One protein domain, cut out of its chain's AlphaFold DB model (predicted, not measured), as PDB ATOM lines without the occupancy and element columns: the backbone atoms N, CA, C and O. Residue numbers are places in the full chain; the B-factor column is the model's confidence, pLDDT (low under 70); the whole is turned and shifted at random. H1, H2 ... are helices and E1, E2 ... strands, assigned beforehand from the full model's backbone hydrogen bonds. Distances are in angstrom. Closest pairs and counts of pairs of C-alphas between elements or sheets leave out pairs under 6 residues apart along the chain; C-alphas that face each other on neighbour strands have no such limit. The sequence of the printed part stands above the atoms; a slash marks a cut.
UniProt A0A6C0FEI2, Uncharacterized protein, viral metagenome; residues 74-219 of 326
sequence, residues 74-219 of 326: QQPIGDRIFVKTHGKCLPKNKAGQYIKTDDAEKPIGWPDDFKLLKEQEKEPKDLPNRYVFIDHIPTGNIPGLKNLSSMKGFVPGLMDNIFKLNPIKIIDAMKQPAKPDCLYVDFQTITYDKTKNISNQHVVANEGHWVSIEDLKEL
ATOM      1  N   GLN A  74     229.058 -73.143  27.986       62.97
ATOM      2  CA  GLN A  74     229.040 -73.721  26.636       62.97
ATOM      3  C   GLN A  74     230.222 -73.152  25.839       62.97
ATOM      4  O   GLN A  74     230.556 -71.977  25.983       62.97
ATOM      5  N   GLN A  75     230.903 -73.980  25.052       70.94
ATOM      6  CA  GLN A  75     232.032 -73.557  24.223       70.94
ATOM      7  C   GLN A  75     231.940 -74.240  22.861       70.94
ATOM      8  O   GLN A  75     231.726 -75.456  22.827       70.94
ATOM      9  N   PRO A  76     232.139 -73.520  21.741       79.62
ATOM     10  CA  PRO A  76     232.312 -74.178  20.465       79.62
ATOM     11  C   PRO A  76     233.621 -74.977  20.452       79.62
ATOM     12  O   PRO A  76     234.475 -74.879  21.347       79.62
ATOM     13  N   ILE A  77     233.742 -75.788  19.409       84.88
ATOM     14  CA  ILE A  77     234.920 -76.600  19.132       84.88
ATOM     15  C   ILE A  77     236.136 -75.689  18.916       84.88
ATOM     16  O   ILE A  77     236.030 -74.663  18.244       84.88
ATOM     17  N   GLY A  78     237.277 -76.083  19.478       85.25
ATOM     18  CA  GLY A  78     238.540 -75.355  19.392       85.25
ATOM     19  C   GLY A  78     239.307 -75.382  20.711       85.25
ATOM     20  O   GLY A  78     238.734 -75.620  21.784       85.25
ATOM     21  N   ASP A  79     240.600 -75.119  20.611       87.44
ATOM     22  CA  ASP A  79     241.545 -74.951  21.705       87.44
ATOM     23  C   ASP A  79     242.039 -73.507  21.813       87.44
ATOM     24  O   ASP A  79     241.733 -72.627  21.006       87.44
ATOM     25  N   ARG A  80     242.792 -73.273  22.881       86.06
ATOM     26  CA  ARG A  80     243.431 -72.005  23.179       86.06
ATOM     27  C   ARG A  80     244.796 -72.284  23.766       86.06
ATOM     28  O   ARG A  80     244.889 -72.896  24.831       86.06
ATOM     29  N   ILE A  81     245.831 -71.860  23.065       89.25
ATOM     30  CA  ILE A  81     247.194 -72.324  23.304       89.25
ATOM     31  C   ILE A  81     248.191 -71.178  23.205       89.25
ATOM     32  O   ILE A  81     247.976 -70.202  22.485       89.25
ATOM     33  N   PHE A  82     249.312 -71.328  23.899       89.62
ATOM     34  CA  PHE A  82     250.520 -70.584  23.584       89.62
ATOM     35  C   PHE A  82     251.380 -71.397  22.627       89.62
ATOM     36  O   PHE A  82     251.563 -72.600  22.809       89.62
ATOM     37  N   VAL A  83     251.932 -70.727  21.623       89.12
ATOM     38  CA  VAL A  83     252.910 -71.312  20.708       89.12
ATOM     39  C   VAL A  83     254.202 -70.531  20.838       89.12
ATOM     40  O   VAL A  83     254.217 -69.303  20.707       89.12
ATOM     41  N   LYS A  84     255.293 -71.240  21.128       87.50
ATOM     42  CA  LYS A  84     256.619 -70.635  21.196       87.50
ATOM     43  C   LYS A  84     257.033 -70.208  19.798       87.50
ATOM     44  O   LYS A  84     256.831 -70.930  18.829       87.50
ATOM     45  N   THR A  85     257.644 -69.040  19.689       86.81
ATOM     46  CA  THR A  85     258.222 -68.559  18.433       86.81
ATOM     47  C   THR A  85     259.739 -68.710  18.456       86.81
ATOM     48  O   THR A  85     260.352 -68.819  19.517       86.81
ATOM     49  N   HIS A  86     260.372 -68.643  17.287       84.94
ATOM     50  CA  HIS A  86     261.834 -68.556  17.181       84.94
ATOM     51  C   HIS A  86     262.391 -67.192  17.644       84.94
ATOM     52  O   HIS A  86     263.604 -67.010  17.711       84.94
ATOM     53  N   GLY A  87     261.515 -66.222  17.937       85.56
ATOM     54  CA  GLY A  87     261.879 -64.867  18.330       85.56
ATOM     55  C   GLY A  87     262.125 -64.701  19.830       85.56
ATOM     56  O   GLY A  87     261.722 -65.513  20.667       85.56
ATOM     57  N   LYS A  88     262.766 -63.582  20.170       87.69
ATOM     58  CA  LYS A  88     263.009 -63.131  21.543       87.69
ATOM     59  C   LYS A  88     262.218 -61.861  21.840       87.69
ATOM     60  O   LYS A  88     261.832 -61.145  20.921       87.69
ATOM     61  N   CYS A  89     261.994 -61.591  23.119       86.19
ATOM     62  CA  CYS A  89     261.190 -60.472  23.597       86.19
ATOM     63  C   CYS A  89     262.036 -59.446  24.356       86.19
ATOM     64  O   CYS A  89     262.820 -59.836  25.217       86.19
ATOM     65  N   LEU A  90     261.826 -58.150  24.103       86.69
ATOM     66  CA  LEU A  90     262.287 -57.069  24.981       86.69
ATOM     67  C   LEU A  90     261.247 -56.873  26.095       86.69
ATOM     68  O   LEU A  90     260.152 -56.373  25.822       86.69
ATOM     69  N   PRO A  91     261.521 -57.292  27.340       83.19
ATOM     70  CA  PRO A  91     260.513 -57.280  28.390       83.19
ATOM     71  C   PRO A  91     260.232 -55.862  28.886       83.19
ATOM     72  O   PRO A  91     261.140 -55.130  29.297       83.19
ATOM     73  N   LYS A  92     258.951 -55.504  28.917       77.56
ATOM     74  CA  LYS A  92     258.457 -54.271  29.525       77.56
ATOM     75  C   LYS A  92     257.485 -54.565  30.655       77.56
ATOM     76  O   LYS A  92     256.770 -55.568  30.645       77.56
ATOM     77  N   ASN A  93     257.451 -53.670  31.635       70.88
ATOM     78  CA  ASN A  93     256.372 -53.641  32.613       70.88
ATOM     79  C   ASN A  93     255.135 -52.942  32.020       70.88
ATOM     80  O   ASN A  93     255.154 -52.402  30.912       70.88
ATOM     81  N   LYS A  94     254.049 -52.907  32.792       65.12
ATOM     82  CA  LYS A  94     252.787 -52.255  32.400       65.12
ATOM     83  C   LYS A  94     252.928 -50.746  32.155       65.12
ATOM     84  O   LYS A  94     252.139 -50.189  31.405       65.12
ATOM     85  N   ALA A  95     253.922 -50.103  32.768       65.56
ATOM     86  CA  ALA A  95     254.241 -48.690  32.577       65.56
ATOM     87  C   ALA A  95     255.146 -48.434  31.352       65.56
ATOM     88  O   ALA A  95     255.547 -47.299  31.114       65.56
ATOM     89  N   GLY A  96     255.490 -49.471  30.579       68.62
ATOM     90  CA  GLY A  96     256.337 -49.359  29.388       68.62
ATOM     91  C   GLY A  96     257.840 -49.282  29.676       68.62
ATOM     92  O   GLY A  96     258.619 -49.031  28.756       68.62
ATOM     93  N   GLN A  97     258.265 -49.511  30.920       74.44
ATOM     94  CA  GLN A  97     259.672 -49.484  31.325       74.44
ATOM     95  C   GLN A  97     260.328 -50.850  31.104       74.44
ATOM     96  O   GLN A  97     259.707 -51.882  31.366       74.44
ATOM     97  N   TYR A  98     261.589 -50.861  30.664       79.81
ATOM     98  CA  TYR A  98     262.345 -52.097  30.454       79.81
ATOM     99  C   TYR A  98     262.687 -52.799  31.772       79.81
ATOM    100  O   TYR A  98     263.047 -52.160  32.763       79.81
ATOM    101  N   ILE A  99     262.605 -54.127  31.757       77.88
ATOM    102  CA  ILE A  99     262.852 -55.003  32.909       77.88
ATOM    103  C   ILE A  99     264.179 -55.766  32.724       77.88
ATOM    104  O   ILE A  99     264.535 -56.136  31.605       77.88
ATOM    105  N   LYS A 100     264.908 -56.039  33.815       76.56
ATOM    106  CA  LYS A 100     266.057 -56.965  33.823       76.56
ATOM    107  C   LYS A 100     265.598 -58.416  33.655       76.56
ATOM    108  O   LYS A 100     264.669 -58.865  34.318       76.56
ATOM    109  N   THR A 101     266.269 -59.162  32.787       62.84
ATOM    110  CA  THR A 101     265.829 -60.491  32.333       62.84
ATOM    111  C   THR A 101     266.281 -61.660  33.184       62.84
ATOM    112  O   THR A 101     265.768 -62.758  33.014       62.84
ATOM    113  N   ASP A 102     267.147 -61.415  34.158       60.41
ATOM    114  CA  ASP A 102     267.616 -62.385  35.148       60.41
ATOM    115  C   ASP A 102     266.446 -63.004  35.967       60.41
ATOM    116  O   ASP A 102     266.599 -64.046  36.601       60.41
ATOM    117  N   ASP A 103     265.262 -62.372  35.932       53.25
ATOM    118  CA  ASP A 103     263.999 -62.817  36.541       53.25
ATOM    119  C   ASP A 103     262.938 -63.293  35.512       53.25
ATOM    120  O   ASP A 103     261.830 -63.670  35.896       53.25
ATOM    121  N   ALA A 104     263.240 -63.290  34.207       50.56
ATOM    122  CA  ALA A 104     262.261 -63.497  33.130       50.56
ATOM    123  C   ALA A 104     261.760 -64.950  32.967       50.56
ATOM    124  O   ALA A 104     260.799 -65.166  32.225       50.56
ATOM    125  N   GLU A 105     262.372 -65.917  33.662       54.34
ATOM    126  CA  GLU A 105     262.016 -67.347  33.651       54.34
ATOM    127  C   GLU A 105     261.142 -67.805  34.837       54.34
ATOM    128  O   GLU A 105     260.917 -69.002  34.984       54.34
ATOM    129  N   LYS A 106     260.646 -66.916  35.713       54.00
ATOM    130  CA  LYS A 106     259.869 -67.326  36.904       54.00
ATOM    131  C   LYS A 106     258.347 -67.250  36.679       54.00
ATOM    132  O   LYS A 106     257.770 -66.183  36.905       54.00
ATOM    133  N   PRO A 107     257.650 -68.348  36.324       48.19
ATOM    134  CA  PRO A 107     256.200 -68.373  36.359       48.19
ATOM    135  C   PRO A 107     255.703 -68.749  37.760       48.19
ATOM    136  O   PRO A 107     256.063 -69.787  38.310       48.19
ATOM    137  N   ILE A 108     254.836 -67.879  38.291       40.81
ATOM    138  CA  ILE A 108     253.683 -68.087  39.195       40.81
ATOM    139  C   ILE A 108     253.635 -66.974  40.261       40.81
ATOM    140  O   ILE A 108     254.303 -67.021  41.292       40.81
ATOM    141  N   GLY A 109     252.755 -65.986  40.029       47.47
ATOM    142  CA  GLY A 109     252.193 -65.118  41.074       47.47
ATOM    143  C   GLY A 109     252.626 -63.649  41.128       47.47
ATOM    144  O   GLY A 109     252.208 -62.977  42.067       47.47
ATOM    145  N   TRP A 110     253.426 -63.135  40.193       47.75
ATOM    146  CA  TRP A 110     254.083 -61.827  40.350       47.75
ATOM    147  C   TRP A 110     253.824 -60.860  39.190       47.75
ATOM    148  O   TRP A 110     254.163 -61.176  38.050       47.75
ATOM    149  N   PRO A 111     253.291 -59.656  39.470       52.22
ATOM    150  CA  PRO A 111     253.472 -58.535  38.556       52.22
ATOM    151  C   PRO A 111     254.047 -57.247  39.174       52.22
ATOM    152  O   PRO A 111     254.050 -56.251  38.454       52.22
ATOM    153  N   ASP A 112     254.558 -57.241  40.416       51.88
ATOM    154  CA  ASP A 112     254.947 -55.980  41.081       51.88
ATOM    155  C   ASP A 112     256.440 -55.814  41.454       51.88
ATOM    156  O   ASP A 112     256.851 -54.676  41.665       51.88
ATOM    157  N   ASP A 113     257.297 -56.850  41.416       57.28
ATOM    158  CA  ASP A 113     258.714 -56.696  41.834       57.28
ATOM    159  C   ASP A 113     259.761 -56.985  40.734       57.28
ATOM    160  O   ASP A 113     260.894 -57.395  41.001       57.28
ATOM    161  N   PHE A 114     259.411 -56.740  39.467       64.62
ATOM    162  CA  PHE A 114     260.389 -56.778  38.376       64.62
ATOM    163  C   PHE A 114     261.422 -55.657  38.527       64.62
ATOM    164  O   PHE A 114     261.087 -54.470  38.527       64.62
ATOM    165  N   LYS A 115     262.706 -56.022  38.600       73.31
ATOM    166  CA  LYS A 115     263.792 -55.038  38.636       73.31
ATOM    167  C   LYS A 115     263.870 -54.300  37.305       73.31
ATOM    168  O   LYS A 115     264.004 -54.922  36.253       73.31
ATOM    169  N   LEU A 116     263.838 -52.973  37.356       77.25
ATOM    170  CA  LEU A 116     263.984 -52.144  36.166       77.25
ATOM    171  C   LEU A 116     265.408 -52.221  35.609       77.25
ATOM    172  O   LEU A 116     266.394 -52.300  36.353       77.25
ATOM    173  N   LEU A 117     265.498 -52.183  34.284       78.06
ATOM    174  CA  LEU A 117     266.756 -52.003  33.579       78.06
ATOM    175  C   LEU A 117     267.304 -50.613  33.924       78.06
ATOM    176  O   LEU A 117     266.566 -49.625  33.910       78.06
ATOM    177  N   LYS A 118     268.587 -50.531  34.287       77.50
ATOM    178  CA  LYS A 118     269.206 -49.227  34.561       77.50
ATOM    179  C   LYS A 118     269.323 -48.466  33.244       77.50
ATOM    180  O   LYS A 118     269.643 -49.068  32.232       77.50
ATOM    181  N   GLU A 119     269.173 -47.145  33.267       69.50
ATOM    182  CA  GLU A 119     269.251 -46.289  32.068       69.50
ATOM    183  C   GLU A 119     270.580 -46.431  31.291       69.50
ATOM    184  O   GLU A 119     270.649 -46.223  30.083       69.50
ATOM    185  N   GLN A 120     271.639 -46.853  31.983       68.38
ATOM    186  CA  GLN A 120     272.970 -47.115  31.427       68.38
ATOM    187  C   GLN A 120     273.071 -48.467  30.688       68.38
ATOM    188  O   GLN A 120     273.978 -48.665  29.879       68.38
ATOM    189  N   GLU A 121     272.160 -49.404  30.954       68.06
ATOM    190  CA  GLU A 121     272.063 -50.705  30.289       68.06
ATOM    191  C   GLU A 121     271.099 -50.561  29.096       68.06
ATOM    192  O   GLU A 121     269.887 -50.505  29.268       68.06
ATOM    193  N   LYS A 122     271.633 -50.463  27.869       64.94
ATOM    194  CA  LYS A 122     270.827 -50.224  26.650       64.94
ATOM    195  C   LYS A 122     269.863 -51.366  26.293       64.94
ATOM    196  O   LYS A 122     268.858 -51.115  25.638       64.94
ATOM    197  N   GLU A 123     270.173 -52.603  26.680       67.62
ATOM    198  CA  GLU A 123     269.357 -53.796  26.420       67.62
ATOM    199  C   GLU A 123     269.642 -54.862  27.502       67.62
ATOM    200  O   GLU A 123     270.786 -54.947  27.970       67.62
ATOM    201  N   PRO A 124     268.652 -55.676  27.922       71.81
ATOM    202  CA  PRO A 124     268.899 -56.811  28.809       71.81
ATOM    203  C   PRO A 124     269.835 -57.846  28.161       71.81
ATOM    204  O   PRO A 124     269.796 -58.056  26.951       71.81
ATOM    205  N   LYS A 125     270.691 -58.494  28.964       69.50
ATOM    206  CA  LYS A 125     271.724 -59.421  28.453       69.50
ATOM    207  C   LYS A 125     271.157 -60.749  27.961       69.50
ATOM    208  O   LYS A 125     271.589 -61.239  26.924       69.50
ATOM    209  N   ASP A 126     270.229 -61.325  28.715       77.69
ATOM    210  CA  ASP A 126     269.451 -62.484  28.278       77.69
ATOM    211  C   ASP A 126     268.078 -62.005  27.806       77.69
ATOM    212  O   ASP A 126     267.618 -60.979  28.284       77.69
ATOM    213  N   LEU A 127     267.411 -62.678  26.876       84.19
ATOM    214  CA  LEU A 127     266.070 -62.280  26.441       84.19
ATOM    215  C   LEU A 127     265.108 -63.465  26.523       84.19
ATOM    216  O   LEU A 127     265.423 -64.546  25.999       84.19
ATOM    217  N   PRO A 128     263.909 -63.271  27.103       85.75
ATOM    218  CA  PRO A 128     262.918 -64.328  27.174       85.75
ATOM    219  C   PRO A 128     262.458 -64.766  25.784       85.75
ATOM    220  O   PRO A 128     262.446 -63.994  24.818       85.75
ATOM    221  N   ASN A 129     262.048 -66.030  25.704       87.69
ATOM    222  CA  ASN A 129     261.402 -66.575  24.516       87.69
ATOM    223  C   ASN A 129     260.067 -65.864  24.282       87.69
ATOM    224  O   ASN A 129     259.290 -65.679  25.218       87.69
ATOM    225  N   ARG A 130     259.802 -65.490  23.029       88.81
ATOM    226  CA  ARG A 130     258.515 -64.924  22.625       88.81
ATOM    227  C   ARG A 130     257.523 -66.042  22.336       88.81
ATOM    228  O   ARG A 130     257.852 -66.983  21.611       88.81
ATOM    229  N   TYR A 131     256.296 -65.870  22.804       89.94
ATOM    230  CA  TYR A 131     255.154 -66.717  22.490       89.94
ATOM    231  C   TYR A 131     254.075 -65.912  21.767       89.94
ATOM    232  O   TYR A 131     253.984 -64.692  21.916       89.94
ATOM    233  N   VAL A 132     253.245 -66.611  21.000       88.62
ATOM    234  CA  VAL A 132     251.997 -66.091  20.436       88.62
ATOM    235  C   VAL A 132     250.848 -66.846  21.082       88.62
ATOM    236  O   VAL A 132     250.900 -68.067  21.229       88.62
ATOM    237  N   PHE A 133     249.816 -66.114  21.483       86.12
ATOM    238  CA  PHE A 133     248.591 -66.706  21.995       86.12
ATOM    239  C   PHE A 133     247.597 -66.901  20.858       86.12
ATOM    240  O   PHE A 133     247.272 -65.951  20.145       86.12
ATOM    241  N   ILE A 134     247.116 -68.128  20.692       85.81
ATOM    242  CA  ILE A 134     246.199 -68.500  19.620       85.81
ATOM    243  C   ILE A 134     244.900 -68.990  20.250       85.81
ATOM    244  O   ILE A 134     244.907 -69.916  21.059       85.81
ATOM    245  N   ASP A 135     243.784 -68.362  19.878       82.12
ATOM    246  CA  ASP A 135     242.442 -68.760  20.305       82.12
ATOM    247  C   ASP A 135     241.661 -69.282  19.098       82.12
ATOM    248  O   ASP A 135     241.172 -68.507  18.273       82.12
ATOM    249  N   HIS A 136     241.555 -70.604  18.982       83.94
ATOM    250  CA  HIS A 136     240.762 -71.257  17.943       83.94
ATOM    251  C   HIS A 136     239.291 -71.408  18.338       83.94
ATOM    252  O   HIS A 136     238.502 -71.938  17.554       83.94
ATOM    253  N   ILE A 137     238.905 -70.958  19.535       82.06
ATOM    254  CA  ILE A 137     237.521 -70.970  19.994       82.06
ATOM    255  C   ILE A 137     236.807 -69.744  19.404       82.06
ATOM    256  O   ILE A 137     237.121 -68.610  19.774       82.06
ATOM    257  N   PRO A 138     235.816 -69.926  18.516       76.81
ATOM    258  CA  PRO A 138     235.143 -68.808  17.879       76.81
ATOM    259  C   PRO A 138     234.415 -67.930  18.898       76.81
ATOM    260  O   PRO A 138     233.561 -68.371  19.672       76.81
ATOM    261  N   THR A 139     234.711 -66.638  18.853       68.94
ATOM    262  CA  THR A 139     234.118 -65.642  19.753       68.94
ATOM    263  C   THR A 139     232.847 -65.004  19.190       68.94
ATOM    264  O   THR A 139     232.171 -64.272  19.908       68.94
ATOM    265  N   GLY A 140     232.507 -65.270  17.920       64.06
ATOM    266  CA  GLY A 140     231.312 -64.731  17.245       64.06
ATOM    267  C   GLY A 140     231.399 -63.235  16.957       64.06
ATOM    268  O   GLY A 140     230.388 -62.556  16.804       64.06
ATOM    269  N   ASN A 141     232.625 -62.722  16.927       62.06
ATOM    270  CA  ASN A 141     232.932 -61.323  16.741       62.06
ATOM    271  C   ASN A 141     233.491 -61.141  15.330       62.06
ATOM    272  O   ASN A 141     234.645 -61.474  15.106       62.06
ATOM    273  N   ILE A 142     232.674 -60.680  14.382       60.09
ATOM    274  CA  ILE A 142     233.074 -60.540  12.975       60.09
ATOM    275  C   ILE A 142     233.165 -59.045  12.640       60.09
ATOM    276  O   ILE A 142     232.132 -58.368  12.642       60.09
ATOM    277  N   PRO A 143     234.361 -58.505  12.338       50.56
ATOM    278  CA  PRO A 143     234.511 -57.113  11.920       50.56
ATOM    279  C   PRO A 143     233.651 -56.790  10.684       50.56
ATOM    280  O   PRO A 143     233.683 -57.510   9.692       50.56
ATOM    281  N   GLY A 144     232.876 -55.699  10.728       51.06
ATOM    282  CA  GLY A 144     232.089 -55.205   9.584       51.06
ATOM    283  C   GLY A 144     230.681 -55.798   9.417       51.06
ATOM    284  O   GLY A 144     229.877 -55.231   8.678       51.06
ATOM    285  N   LEU A 145     230.331 -56.871  10.135       51.78
ATOM    286  CA  LEU A 145     228.952 -57.363  10.244       51.78
ATOM    287  C   LEU A 145     228.376 -56.979  11.615       51.78
ATOM    288  O   LEU A 145     229.082 -56.981  12.621       51.78
ATOM    289  N   LYS A 146     227.079 -56.632  11.676       52.62
ATOM    290  CA  LYS A 146     226.387 -56.400  12.958       52.62
ATOM    291  C   LYS A 146     226.578 -57.611  13.876       52.62
ATOM    292  O   LYS A 146     226.615 -58.737  13.394       52.62
ATOM    293  N   ASN A 147     226.639 -57.354  15.182       50.97
ATOM    294  CA  ASN A 147     226.875 -58.344  16.230       50.97
ATOM    295  C   ASN A 147     225.999 -59.594  16.071       50.97
ATOM    296  O   ASN A 147     224.820 -59.600  16.429       50.97
ATOM    297  N   LEU A 148     226.588 -60.662  15.547       57.59
ATOM    298  CA  LEU A 148     225.975 -61.979  15.483       57.59
ATOM    299  C   LEU A 148     226.571 -62.800  16.622       57.59
ATOM    300  O   LEU A 148     227.200 -63.821  16.385       57.59
ATOM    301  N   SER A 149     226.377 -62.360  17.872       57.00
ATOM    302  CA  SER A 149     226.906 -63.013  19.086       57.00
ATOM    303  C   SER A 149     226.555 -64.504  19.192       57.00
ATOM    304  O   SER A 149     227.166 -65.234  19.971       57.00
ATOM    305  N   SER A 150     225.549 -64.943  18.435       61.44
ATOM    306  CA  SER A 150     225.122 -66.330  18.290       61.44
ATOM    307  C   SER A 150     225.913 -67.145  17.265       61.44
ATOM    308  O   SER A 150     225.864 -68.365  17.313       61.44
ATOM    309  N   MET A 151     226.615 -66.514  16.324       67.69
ATOM    310  CA  MET A 151     227.348 -67.178  15.245       67.69
ATOM    311  C   MET A 151     228.783 -67.491  15.674       67.69
ATOM    312  O   MET A 151     229.737 -66.853  15.244       67.69
ATOM    313  N   LYS A 152     228.916 -68.467  16.574       71.56
ATOM    314  CA  LYS A 152     230.188 -68.950  17.140       71.56
ATOM    315  C   LYS A 152     230.557 -70.356  16.656       71.56
ATOM    316  O   LYS A 152     231.399 -71.021  17.245       71.56
ATOM    317  N   GLY A 153     229.904 -70.841  15.607       74.38
ATOM    318  CA  GLY A 153     230.206 -72.142  15.026       74.38
ATOM    319  C   GLY A 153     231.500 -72.141  14.217       74.38
ATOM    320  O   GLY A 153     232.184 -71.125  14.069       74.38
ATOM    321  N   PHE A 154     231.815 -73.306  13.660       77.81
ATOM    322  CA  PHE A 154     233.039 -73.528  12.894       77.81
ATOM    323  C   PHE A 154     233.193 -72.577  11.694       77.81
ATOM    324  O   PHE A 154     234.252 -71.987  11.508       77.81
ATOM    325  N   VAL A 155     232.136 -72.375  10.901       77.56
ATOM    326  CA  VAL A 155     232.205 -71.552   9.681       77.56
ATOM    327  C   VAL A 155     232.428 -70.069  10.007       77.56
ATOM    328  O   VAL A 155     233.371 -69.494   9.463       77.56
ATOM    329  N   PRO A 156     231.653 -69.435  10.911       68.94
ATOM    330  CA  PRO A 156     231.962 -68.085  11.377       68.94
ATOM    331  C   PRO A 156     233.354 -67.960  12.005       68.94
ATOM    332  O   PRO A 156     234.014 -66.948  11.792       68.94
ATOM    333  N   GLY A 157     233.819 -68.982  12.732       68.44
ATOM    334  CA  GLY A 157     235.170 -69.014  13.299       68.44
ATOM    335  C   GLY A 157     236.270 -68.987  12.240       68.44
ATOM    336  O   GLY A 157     237.216 -68.209  12.351       68.44
ATOM    337  N   LEU A 158     236.122 -69.772  11.169       71.88
ATOM    338  CA  LEU A 158     237.038 -69.720  10.029       71.88
ATOM    339  C   LEU A 158     237.010 -68.351   9.338       71.88
ATOM    340  O   LEU A 158     238.063 -67.834   8.979       71.88
ATOM    341  N   MET A 159     235.830 -67.744   9.180       69.25
ATOM    342  CA  MET A 159     235.700 -66.408   8.585       69.25
ATOM    343  C   MET A 159     236.369 -65.325   9.436       69.25
ATOM    344  O   MET A 159     237.115 -64.517   8.891       69.25
ATOM    345  N   ASP A 160     236.157 -65.321  10.758       65.56
ATOM    346  CA  ASP A 160     236.841 -64.403  11.684       65.56
ATOM    347  C   ASP A 160     238.367 -64.507  11.534       65.56
ATOM    348  O   ASP A 160     239.062 -63.502  11.378       65.56
ATOM    349  N   ASN A 161     238.890 -65.732  11.468       63.81
ATOM    350  CA  ASN A 161     240.318 -65.959  11.265       63.81
ATOM    351  C   ASN A 161     240.810 -65.510   9.876       63.81
ATOM    352  O   ASN A 161     241.908 -64.968   9.780       63.81
ATOM    353  N   ILE A 162     240.009 -65.645   8.814       68.19
ATOM    354  CA  ILE A 162     240.357 -65.130   7.477       68.19
ATOM    355  C   ILE A 162     240.359 -63.597   7.452       68.19
ATOM    356  O   ILE A 162     241.264 -63.007   6.870       68.19
ATOM    357  N   PHE A 163     239.414 -62.923   8.111       64.69
ATOM    358  CA  PHE A 163     239.430 -61.457   8.192       64.69
ATOM    359  C   PHE A 163     240.640 -60.920   8.973       64.69
ATOM    360  O   PHE A 163     241.084 -59.797   8.719       64.69
ATOM    361  N   LYS A 164     241.214 -61.720   9.881       64.00
ATOM    362  CA  LYS A 164     242.497 -61.409  10.532       64.00
ATOM    363  C   LYS A 164     243.695 -61.540   9.583       64.00
ATOM    364  O   LYS A 164     244.685 -60.848   9.803       64.00
ATOM    365  N   LEU A 165     243.593 -62.303   8.486       65.50
ATOM    366  CA  LEU A 165     244.583 -62.352   7.394       65.50
ATOM    367  C   LEU A 165     244.480 -61.116   6.481       65.50
ATOM    368  O   LEU A 165     244.397 -61.210   5.257       65.50
ATOM    369  N   ASN A 166     244.469 -59.928   7.080       61.22
ATOM    370  CA  ASN A 166     244.531 -58.678   6.338       61.22
ATOM    371  C   ASN A 166     245.980 -58.457   5.855       61.22
ATOM    372  O   ASN A 166     246.885 -58.384   6.689       61.22
ATOM    373  N   PRO A 167     246.228 -58.292   4.544       65.88
ATOM    374  CA  PRO A 167     247.577 -58.117   4.003       65.88
ATOM    375  C   PRO A 167     248.320 -56.903   4.579       65.88
ATOM    376  O   PRO A 167     249.541 -56.950   4.703       65.88
ATOM    377  N   ILE A 168     247.613 -55.848   5.002       72.19
ATOM    378  CA  ILE A 168     248.228 -54.692   5.677       72.19
ATOM    379  C   ILE A 168     248.862 -55.123   7.006       72.19
ATOM    380  O   ILE A 168     249.992 -54.751   7.299       72.19
ATOM    381  N   LYS A 169     248.177 -55.984   7.764       63.06
ATOM    382  CA  LYS A 169     248.676 -56.507   9.041       63.06
ATOM    383  C   LYS A 169     249.875 -57.423   8.859       63.06
ATOM    384  O   LYS A 169     250.803 -57.376   9.652       63.06
ATOM    385  N   ILE A 170     249.881 -58.224   7.794       66.56
ATOM    386  CA  ILE A 170     251.034 -59.063   7.442       66.56
ATOM    387  C   ILE A 170     252.252 -58.175   7.163       66.56
ATOM    388  O   ILE A 170     253.335 -58.426   7.683       66.56
ATOM    389  N   ILE A 171     252.064 -57.097   6.397       73.69
ATOM    390  CA  ILE A 171     253.122 -56.119   6.120       73.69
ATOM    391  C   ILE A 171     253.597 -55.439   7.412       73.69
ATOM    392  O   ILE A 171     254.801 -55.261   7.595       73.69
ATOM    393  N   ASP A 172     252.693 -55.076   8.320       64.75
ATOM    394  CA  ASP A 172     253.058 -54.441   9.591       64.75
ATOM    395  C   ASP A 172     253.763 -55.413  10.550       64.75
ATOM    396  O   ASP A 172     254.747 -55.034  11.185       64.75
ATOM    397  N   ALA A 173     253.364 -56.686  10.573       64.88
ATOM    398  CA  ALA A 173     254.064 -57.749  11.294       64.88
ATOM    399  C   ALA A 173     255.492 -57.962  10.758       64.88
ATOM    400  O   ALA A 173     256.416 -58.176  11.539       64.88
ATOM    401  N   MET A 174     255.705 -57.832   9.444       70.25
ATOM    402  CA  MET A 174     257.041 -57.909   8.830       70.25
ATOM    403  C   MET A 174     257.925 -56.689   9.126       70.25
ATOM    404  O   MET A 174     259.147 -56.798   9.068       70.25
ATOM    405  N   LYS A 175     257.332 -55.531   9.444       70.69
ATOM    406  CA  LYS A 175     258.066 -54.322   9.863       70.69
ATOM    407  C   LYS A 175     258.439 -54.334  11.345       70.69
ATOM    408  O   LYS A 175     259.123 -53.413  11.795       70.69
ATOM    409  N   GLN A 176     257.978 -55.322  12.115       66.25
ATOM    410  CA  GLN A 176     258.326 -55.415  13.526       66.25
ATOM    411  C   GLN A 176     259.842 -55.586  13.693       66.25
ATOM    412  O   GLN A 176     260.485 -56.285  12.904       66.25
ATOM    413  N   PRO A 177     260.434 -54.966  14.727       70.75
ATOM    414  CA  PRO A 177     261.837 -55.185  15.033       70.75
ATOM    415  C   PRO A 177     262.078 -56.671  15.324       70.75
ATOM    416  O   PRO A 177     261.220 -57.353  15.882       70.75
ATOM    417  N   ALA A 178     263.284 -57.157  15.008       74.75
ATOM    418  CA  ALA A 178     263.686 -58.552  15.235       74.75
ATOM    419  C   ALA A 178     263.475 -59.023  16.693       74.75
ATOM    420  O   ALA A 178     263.351 -60.219  16.956       74.75
ATOM    421  N   LYS A 179     263.426 -58.068  17.628       86.56
ATOM    422  CA  LYS A 179     263.099 -58.245  19.040       86.56
ATOM    423  C   LYS A 179     262.010 -57.228  19.418       86.56
ATOM    424  O   LYS A 179     262.342 -56.072  19.682       86.56
ATOM    425  N   PRO A 180     260.721 -57.595  19.379       87.56
ATOM    426  CA  PRO A 180     259.649 -56.681  19.747       87.56
ATOM    427  C   PRO A 180     259.566 -56.470  21.258       87.56
ATOM    428  O   PRO A 180     259.985 -57.318  22.052       87.56
ATOM    429  N   ASP A 181     258.967 -55.347  21.643       85.06
ATOM    430  CA  ASP A 181     258.541 -55.096  23.016       85.06
ATOM    431  C   ASP A 181     257.450 -56.090  23.425       85.06
ATOM    432  O   ASP A 181     256.476 -56.297  22.693       85.06
ATOM    433  N   CYS A 182     257.585 -56.669  24.614       83.81
ATOM    434  CA  CYS A 182     256.680 -57.694  25.114       83.81
ATOM    435  C   CYS A 182     256.222 -57.430  26.541       83.81
ATOM    436  O   CYS A 182     256.945 -56.857  27.359       83.81
ATOM    437  N   LEU A 183     255.031 -57.935  26.846       79.62
ATOM    438  CA  LEU A 183     254.486 -58.002  28.193       79.62
ATOM    439  C   LEU A 183     254.398 -59.462  28.621       79.62
ATOM    440  O   LEU A 183     254.088 -60.343  27.816       79.62
ATOM    441  N   TYR A 184     254.646 -59.706  29.903       78.19
ATOM    442  CA  TYR A 184     254.314 -60.983  30.511       78.19
ATOM    443  C   TYR A 184     252.803 -61.040  30.742       78.19
ATOM    444  O   TYR A 184     252.238 -60.180  31.427       78.19
ATOM    445  N   VAL A 185     252.150 -62.039  30.158       77.00
ATOM    446  CA  VAL A 185     250.708 -62.260  30.283       77.00
ATOM    447  C   VAL A 185     250.447 -63.622  30.891       77.00
ATOM    448  O   VAL A 185     251.134 -64.577  30.556       77.00
ATOM    449  N   ASP A 186     249.452 -63.700  31.772       76.44
ATOM    450  CA  ASP A 186     248.937 -64.944  32.345       76.44
ATOM    451  C   ASP A 186     247.523 -65.170  31.806       76.44
ATOM    452  O   ASP A 186     246.589 -64.444  32.177       76.44
ATOM    453  N   PHE A 187     247.386 -66.123  30.881       78.06
ATOM    454  CA  PHE A 187     246.126 -66.428  30.210       78.06
ATOM    455  C   PHE A 187     245.689 -67.868  30.445       78.06
ATOM    456  O   PHE A 187     246.488 -68.797  30.522       78.06
ATOM    457  N   GLN A 188     244.369 -68.048  30.486       79.50
ATOM    458  CA  GLN A 188     243.762 -69.370  30.487       79.50
ATOM    459  C   GLN A 188     244.007 -70.064  29.142       79.50
ATOM    460  O   GLN A 188     243.580 -69.541  28.111       79.50
ATOM    461  N   THR A 189     244.598 -71.253  29.166       84.44
ATOM    462  CA  THR A 189     244.708 -72.179  28.035       84.44
ATOM    463  C   THR A 189     243.651 -73.277  28.137       84.44
ATOM    464  O   THR A 189     243.144 -73.596  29.216       84.44
ATOM    465  N   ILE A 190     243.255 -73.808  26.983       86.00
ATOM    466  CA  ILE A 190     242.330 -74.934  26.847       86.00
ATOM    467  C   ILE A 190     242.956 -75.865  25.822       86.00
ATOM    468  O   ILE A 190     242.874 -75.587  24.631       86.00
ATOM    469  N   THR A 191     243.596 -76.938  26.268       87.88
ATOM    470  CA  THR A 191     244.341 -77.867  25.405       87.88
ATOM    471  C   THR A 191     243.649 -79.216  25.331       87.88
ATOM    472  O   THR A 191     243.039 -79.658  26.300       87.88
ATOM    473  N   TYR A 192     243.737 -79.881  24.179       85.81
ATOM    474  CA  TYR A 192     243.220 -81.236  24.021       85.81
ATOM    475  C   TYR A 192     244.260 -82.282  24.445       85.81
ATOM    476  O   TYR A 192     245.344 -82.359  23.864       85.81
ATOM    477  N   ASP A 193     243.906 -83.123  25.412       83.69
ATOM    478  CA  ASP A 193     244.733 -84.201  25.943       83.69
ATOM    479  C   ASP A 193     244.122 -85.570  25.613       83.69
ATOM    480  O   ASP A 193     243.138 -86.019  26.204       83.69
ATOM    481  N   LYS A 194     244.765 -86.266  24.667       73.94
ATOM    482  CA  LYS A 194     244.389 -87.614  24.204       73.94
ATOM    483  C   LYS A 194     244.444 -88.675  25.300       73.94
ATOM    484  O   LYS A 194     243.869 -89.743  25.115       73.94
ATOM    485  N   THR A 195     245.176 -88.424  26.384       75.38
ATOM    486  CA  THR A 195     245.390 -89.402  27.457       75.38
ATOM    487  C   THR A 195     244.264 -89.401  28.489       75.38
ATOM    488  O   THR A 195     244.153 -90.341  29.276       75.38
ATOM    489  N   LYS A 196     243.392 -88.384  28.473       71.00
ATOM    490  CA  LYS A 196     242.242 -88.301  29.374       71.00
ATOM    491  C   LYS A 196     241.036 -89.072  28.830       71.00
ATOM    492  O   LYS A 196     240.792 -89.134  27.626       71.00
ATOM    493  N   ASN A 197     240.267 -89.662  29.748       60.38
ATOM    494  CA  ASN A 197     239.015 -90.358  29.436       60.38
ATOM    495  C   ASN A 197     238.017 -89.429  28.711       60.38
ATOM    496  O   ASN A 197     238.076 -88.210  28.858       60.38
ATOM    497  N   ILE A 198     237.063 -90.028  27.983       58.50
ATOM    498  CA  ILE A 198     236.079 -89.361  27.098       58.50
ATOM    499  C   ILE A 198     235.367 -88.158  27.751       58.50
ATOM    500  O   ILE A 198     234.974 -87.235  27.049       58.50
ATOM    501  N   SER A 199     235.210 -88.138  29.077       57.31
ATOM    502  CA  SER A 199     234.475 -87.090  29.789       57.31
ATOM    503  C   SER A 199     235.265 -85.827  30.152       57.31
ATOM    504  O   SER A 199     234.649 -84.908  30.670       57.31
ATOM    505  N   ASN A 200     236.582 -85.742  29.926       61.19
ATOM    506  CA  ASN A 200     237.389 -84.557  30.273       61.19
ATOM    507  C   ASN A 200     238.654 -84.464  29.410       61.19
ATOM    508  O   ASN A 200     239.773 -84.453  29.929       61.19
ATOM    509  N   GLN A 201     238.490 -84.457  28.090       80.25
ATOM    510  CA  GLN A 201     239.618 -84.451  27.163       80.25
ATOM    511  C   GLN A 201     240.282 -83.077  27.073       80.25
ATOM    512  O   GLN A 201     241.461 -83.008  26.733       80.25
ATOM    513  N   HIS A 202     239.584 -81.989  27.415       85.06
ATOM    514  CA  HIS A 202     240.222 -80.678  27.502       85.06
ATOM    515  C   HIS A 202     240.769 -80.384  28.895       85.06
ATOM    516  O   HIS A 202     240.121 -80.595  29.923       85.06
ATOM    517  N   VAL A 203     241.980 -79.839  28.923       83.62
ATOM    518  CA  VAL A 203     242.637 -79.360  30.134       83.62
ATOM    519  C   VAL A 203     242.579 -77.847  30.145       83.62
ATOM    520  O   VAL A 203     243.063 -77.191  29.227       83.62
ATOM    521  N   VAL A 204     241.975 -77.303  31.198       81.31
ATOM    522  CA  VAL A 204     241.985 -75.869  31.467       81.31
ATOM    523  C   VAL A 204     243.129 -75.580  32.423       81.31
ATOM    524  O   VAL A 204     243.142 -76.090  33.545       81.31
ATOM    525  N   ALA A 205     244.074 -74.759  31.989       81.75
ATOM    526  CA  ALA A 205     245.189 -74.301  32.805       81.75
ATOM    527  C   ALA A 205     245.348 -72.787  32.656       81.75
ATOM    528  O   ALA A 205     244.748 -72.178  31.776       81.75
ATOM    529  N   ASN A 206     246.124 -72.175  33.542       79.94
ATOM    530  CA  ASN A 206     246.614 -70.817  33.351       79.94
ATOM    531  C   ASN A 206     248.109 -70.914  33.067       79.94
ATOM    532  O   ASN A 206     248.832 -71.578  33.813       79.94
ATOM    533  N   GLU A 207     248.546 -70.277  31.992       81.06
ATOM    534  CA  GLU A 207     249.935 -70.270  31.561       81.06
ATOM    535  C   GLU A 207     250.409 -68.834  31.380       81.06
ATOM    536  O   GLU A 207     249.710 -67.991  30.809       81.06
ATOM    537  N   GLY A 208     251.617 -68.574  31.876       79.31
ATOM    538  CA  GLY A 208     252.236 -67.265  31.834       79.31
ATOM    539  C   GLY A 208     253.412 -67.224  30.870       79.31
ATOM    540  O   GLY A 208     254.366 -67.977  31.050       79.31
ATOM    541  N   HIS A 209     253.357 -66.342  29.870       86.00
ATOM    542  CA  HIS A 209     254.380 -66.234  28.824       86.00
ATOM    543  C   HIS A 209     254.605 -64.787  28.376       86.00
ATOM    544  O   HIS A 209     253.762 -63.910  28.571       86.00
ATOM    545  N   TRP A 210     255.749 -64.537  27.738       84.69
ATOM    546  CA  TRP A 210     256.059 -63.249  27.119       84.69
ATOM    547  C   TRP A 210     255.455 -63.169  25.720       84.69
ATOM    548  O   TRP A 210     255.823 -63.941  24.834       84.69
ATOM    549  N   VAL A 211     254.558 -62.207  25.515       85.31
ATOM    550  CA  VAL A 211     253.875 -61.984  24.235       85.31
ATOM    551  C   VAL A 211     254.138 -60.560  23.774       85.31
ATOM    552  O   VAL A 211     254.168 -59.633  24.590       85.31
ATOM    553  N   SER A 212     254.351 -60.375  22.470       86.38
ATOM    554  CA  SER A 212     254.606 -59.038  21.942       86.38
ATOM    555  C   SER A 212     253.391 -58.137  22.139       86.38
ATOM    556  O   SER A 212     252.243 -58.572  22.032       86.38
ATOM    557  N   ILE A 213     253.644 -56.861  22.424       78.56
ATOM    558  CA  ILE A 213     252.578 -55.871  22.601       78.56
ATOM    559  C   ILE A 213     251.689 -55.804  21.354       78.56
ATOM    560  O   ILE A 213     250.487 -55.585  21.479       78.56
ATOM    561  N   GLU A 214     252.260 -56.009  20.167       77.06
ATOM    562  CA  GLU A 214     251.504 -55.984  18.921       77.06
ATOM    563  C   GLU A 214     250.575 -57.194  18.794       77.06
ATOM    564  O   GLU A 214     249.382 -56.992  18.595       77.06
ATOM    565  N   ASP A 215     251.064 -58.417  19.040       79.00
ATOM    566  CA  ASP A 215     250.209 -59.618  19.041       79.00
ATOM    567  C   ASP A 215     249.055 -59.458  20.045       79.00
ATOM    568  O   ASP A 215     247.902 -59.776  19.755       79.00
ATOM    569  N   LEU A 216     249.347 -58.900  21.226       76.56
ATOM    570  CA  LEU A 216     248.346 -58.653  22.257       76.56
ATOM    571  C   LEU A 216     247.283 -57.628  21.823       76.56
ATOM    572  O   LEU A 216     246.130 -57.776  22.212       76.56
ATOM    573  N   LYS A 217     247.620 -56.604  21.025       72.88
ATOM    574  CA  LYS A 217     246.618 -55.661  20.482       72.88
ATOM    575  C   LYS A 217     245.670 -56.334  19.492       72.88
ATOM    576  O   LYS A 217     244.550 -55.853  19.312       72.88
ATOM    577  N   GLU A 218     246.113 -57.407  18.844       72.12
ATOM    578  CA  GLU A 218     245.314 -58.150  17.872       72.12
ATOM    579  C   GLU A 218     244.405 -59.201  18.507       72.12
ATOM    580  O   GLU A 218     243.453 -59.660  17.865       72.12
ATOM    581  N   LEU A 219     244.669 -59.575  19.761       72.94
ATOM    582  CA  LEU A 219     243.845 -60.537  20.471       72.94
ATOM    583  C   LEU A 219     242.420 -60.021  20.625       72.94
ATOM    584  O   LEU A 219     242.161 -58.866  20.972       72.94
TER     585      LEU A 219
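AT A GLANCE: This is residues 74 to 219 of the 326 residues of an uncharacterized protein of viral metagenome (UniProt A0A6C0FEI2). A strongly twisted sheet of four strands, curled like part of a barrel, is the main body, with the short helix H3 over strand E2 on one face. Two further helices, H1 and H2, lie off the sheet on the way from E2 to E3, while a long loop of residues 89 to 128 lies between E1 and E2. The printed part has 146 residues, with E1, E2, H1, H2, E3, E4 and H3 in that order along the chain; the sheet runs E1, E2, E4, E3 and is mixed. The class is mixed, helices and strands, with 64 residues, under half of those printed, in named elements. The whole is only just loose, close to compact, with a radius of gyration of the C-alphas of 17.8 A and spans of 53 by 41 by 25 A.

IN THESE COORDINATES: E1 is residues 80 to 88, 21.6 A long, beginning at C-alpha 80 (243.431, -72.005, 23.179); it bends by 63 degrees at residue 85. E2 is residues 129 to 135, 19.5 A. H1 is residues 154 to 164, 15.6 A, and H2 is residues 167 to 174, 10.6 A. E3, residues 181 to 192, measures 30.3 A and bends by 66 degrees at residue 186. E4, residues 202 to 212, measures 26.6 A and bends by 66 degrees at residue 208. H3 is residues 213 to 218, 9.0 A, ending at C-alpha 218 (245.314, -58.150, 17.872).

HOW THE PARTS SIT: E1 and E2 form a hairpin, antiparallel at 151 degrees, with N 83 and O 132 within hydrogen-bond range at 2.9 A. E2 and E4 are parallel, with N 131 and O 210 within range at 2.8 A. E4 and E3 form the other hairpin, antiparallel at 164 degrees, with N 189 and O 205 at 2.8 A and N 209 and O 185 at 2.9 A. E1 and E3 are the edge strands, and their closest C-alphas, those of Arg 80 and Ile 190, are 4.8 A apart. Residues 90 to 91 pair in parallel with residues 181 to 182 of E3. H3 is on the sheet at a height of 7.2 A, over E2 and along the strands, at 13 degrees to E2 on the local plane; their closest C-alphas, those of Val 132 and Asp 215, are 6.9 A apart. H1 and H2 are not on the sheet and are apart from each other. H2 and H3 are only just apart, their closest C-alphas being 8.2 A from each other. In H1, H2 and H3 every O i to N i+4 pair is within hydrogen-bond range.

THE WHOLE: The C-alphas farthest apart, those of Gln 120 and Ile 198, are 56.3 A from each other. The printed part has no cut. The links E1 to E2, of 40 residues, and E2 to H1, of 18, are long. The mean pLDDT of the printed part is 72.8, and 57 residues are under 70, among them 101 to 114, 139 to 151 and 159 to 167.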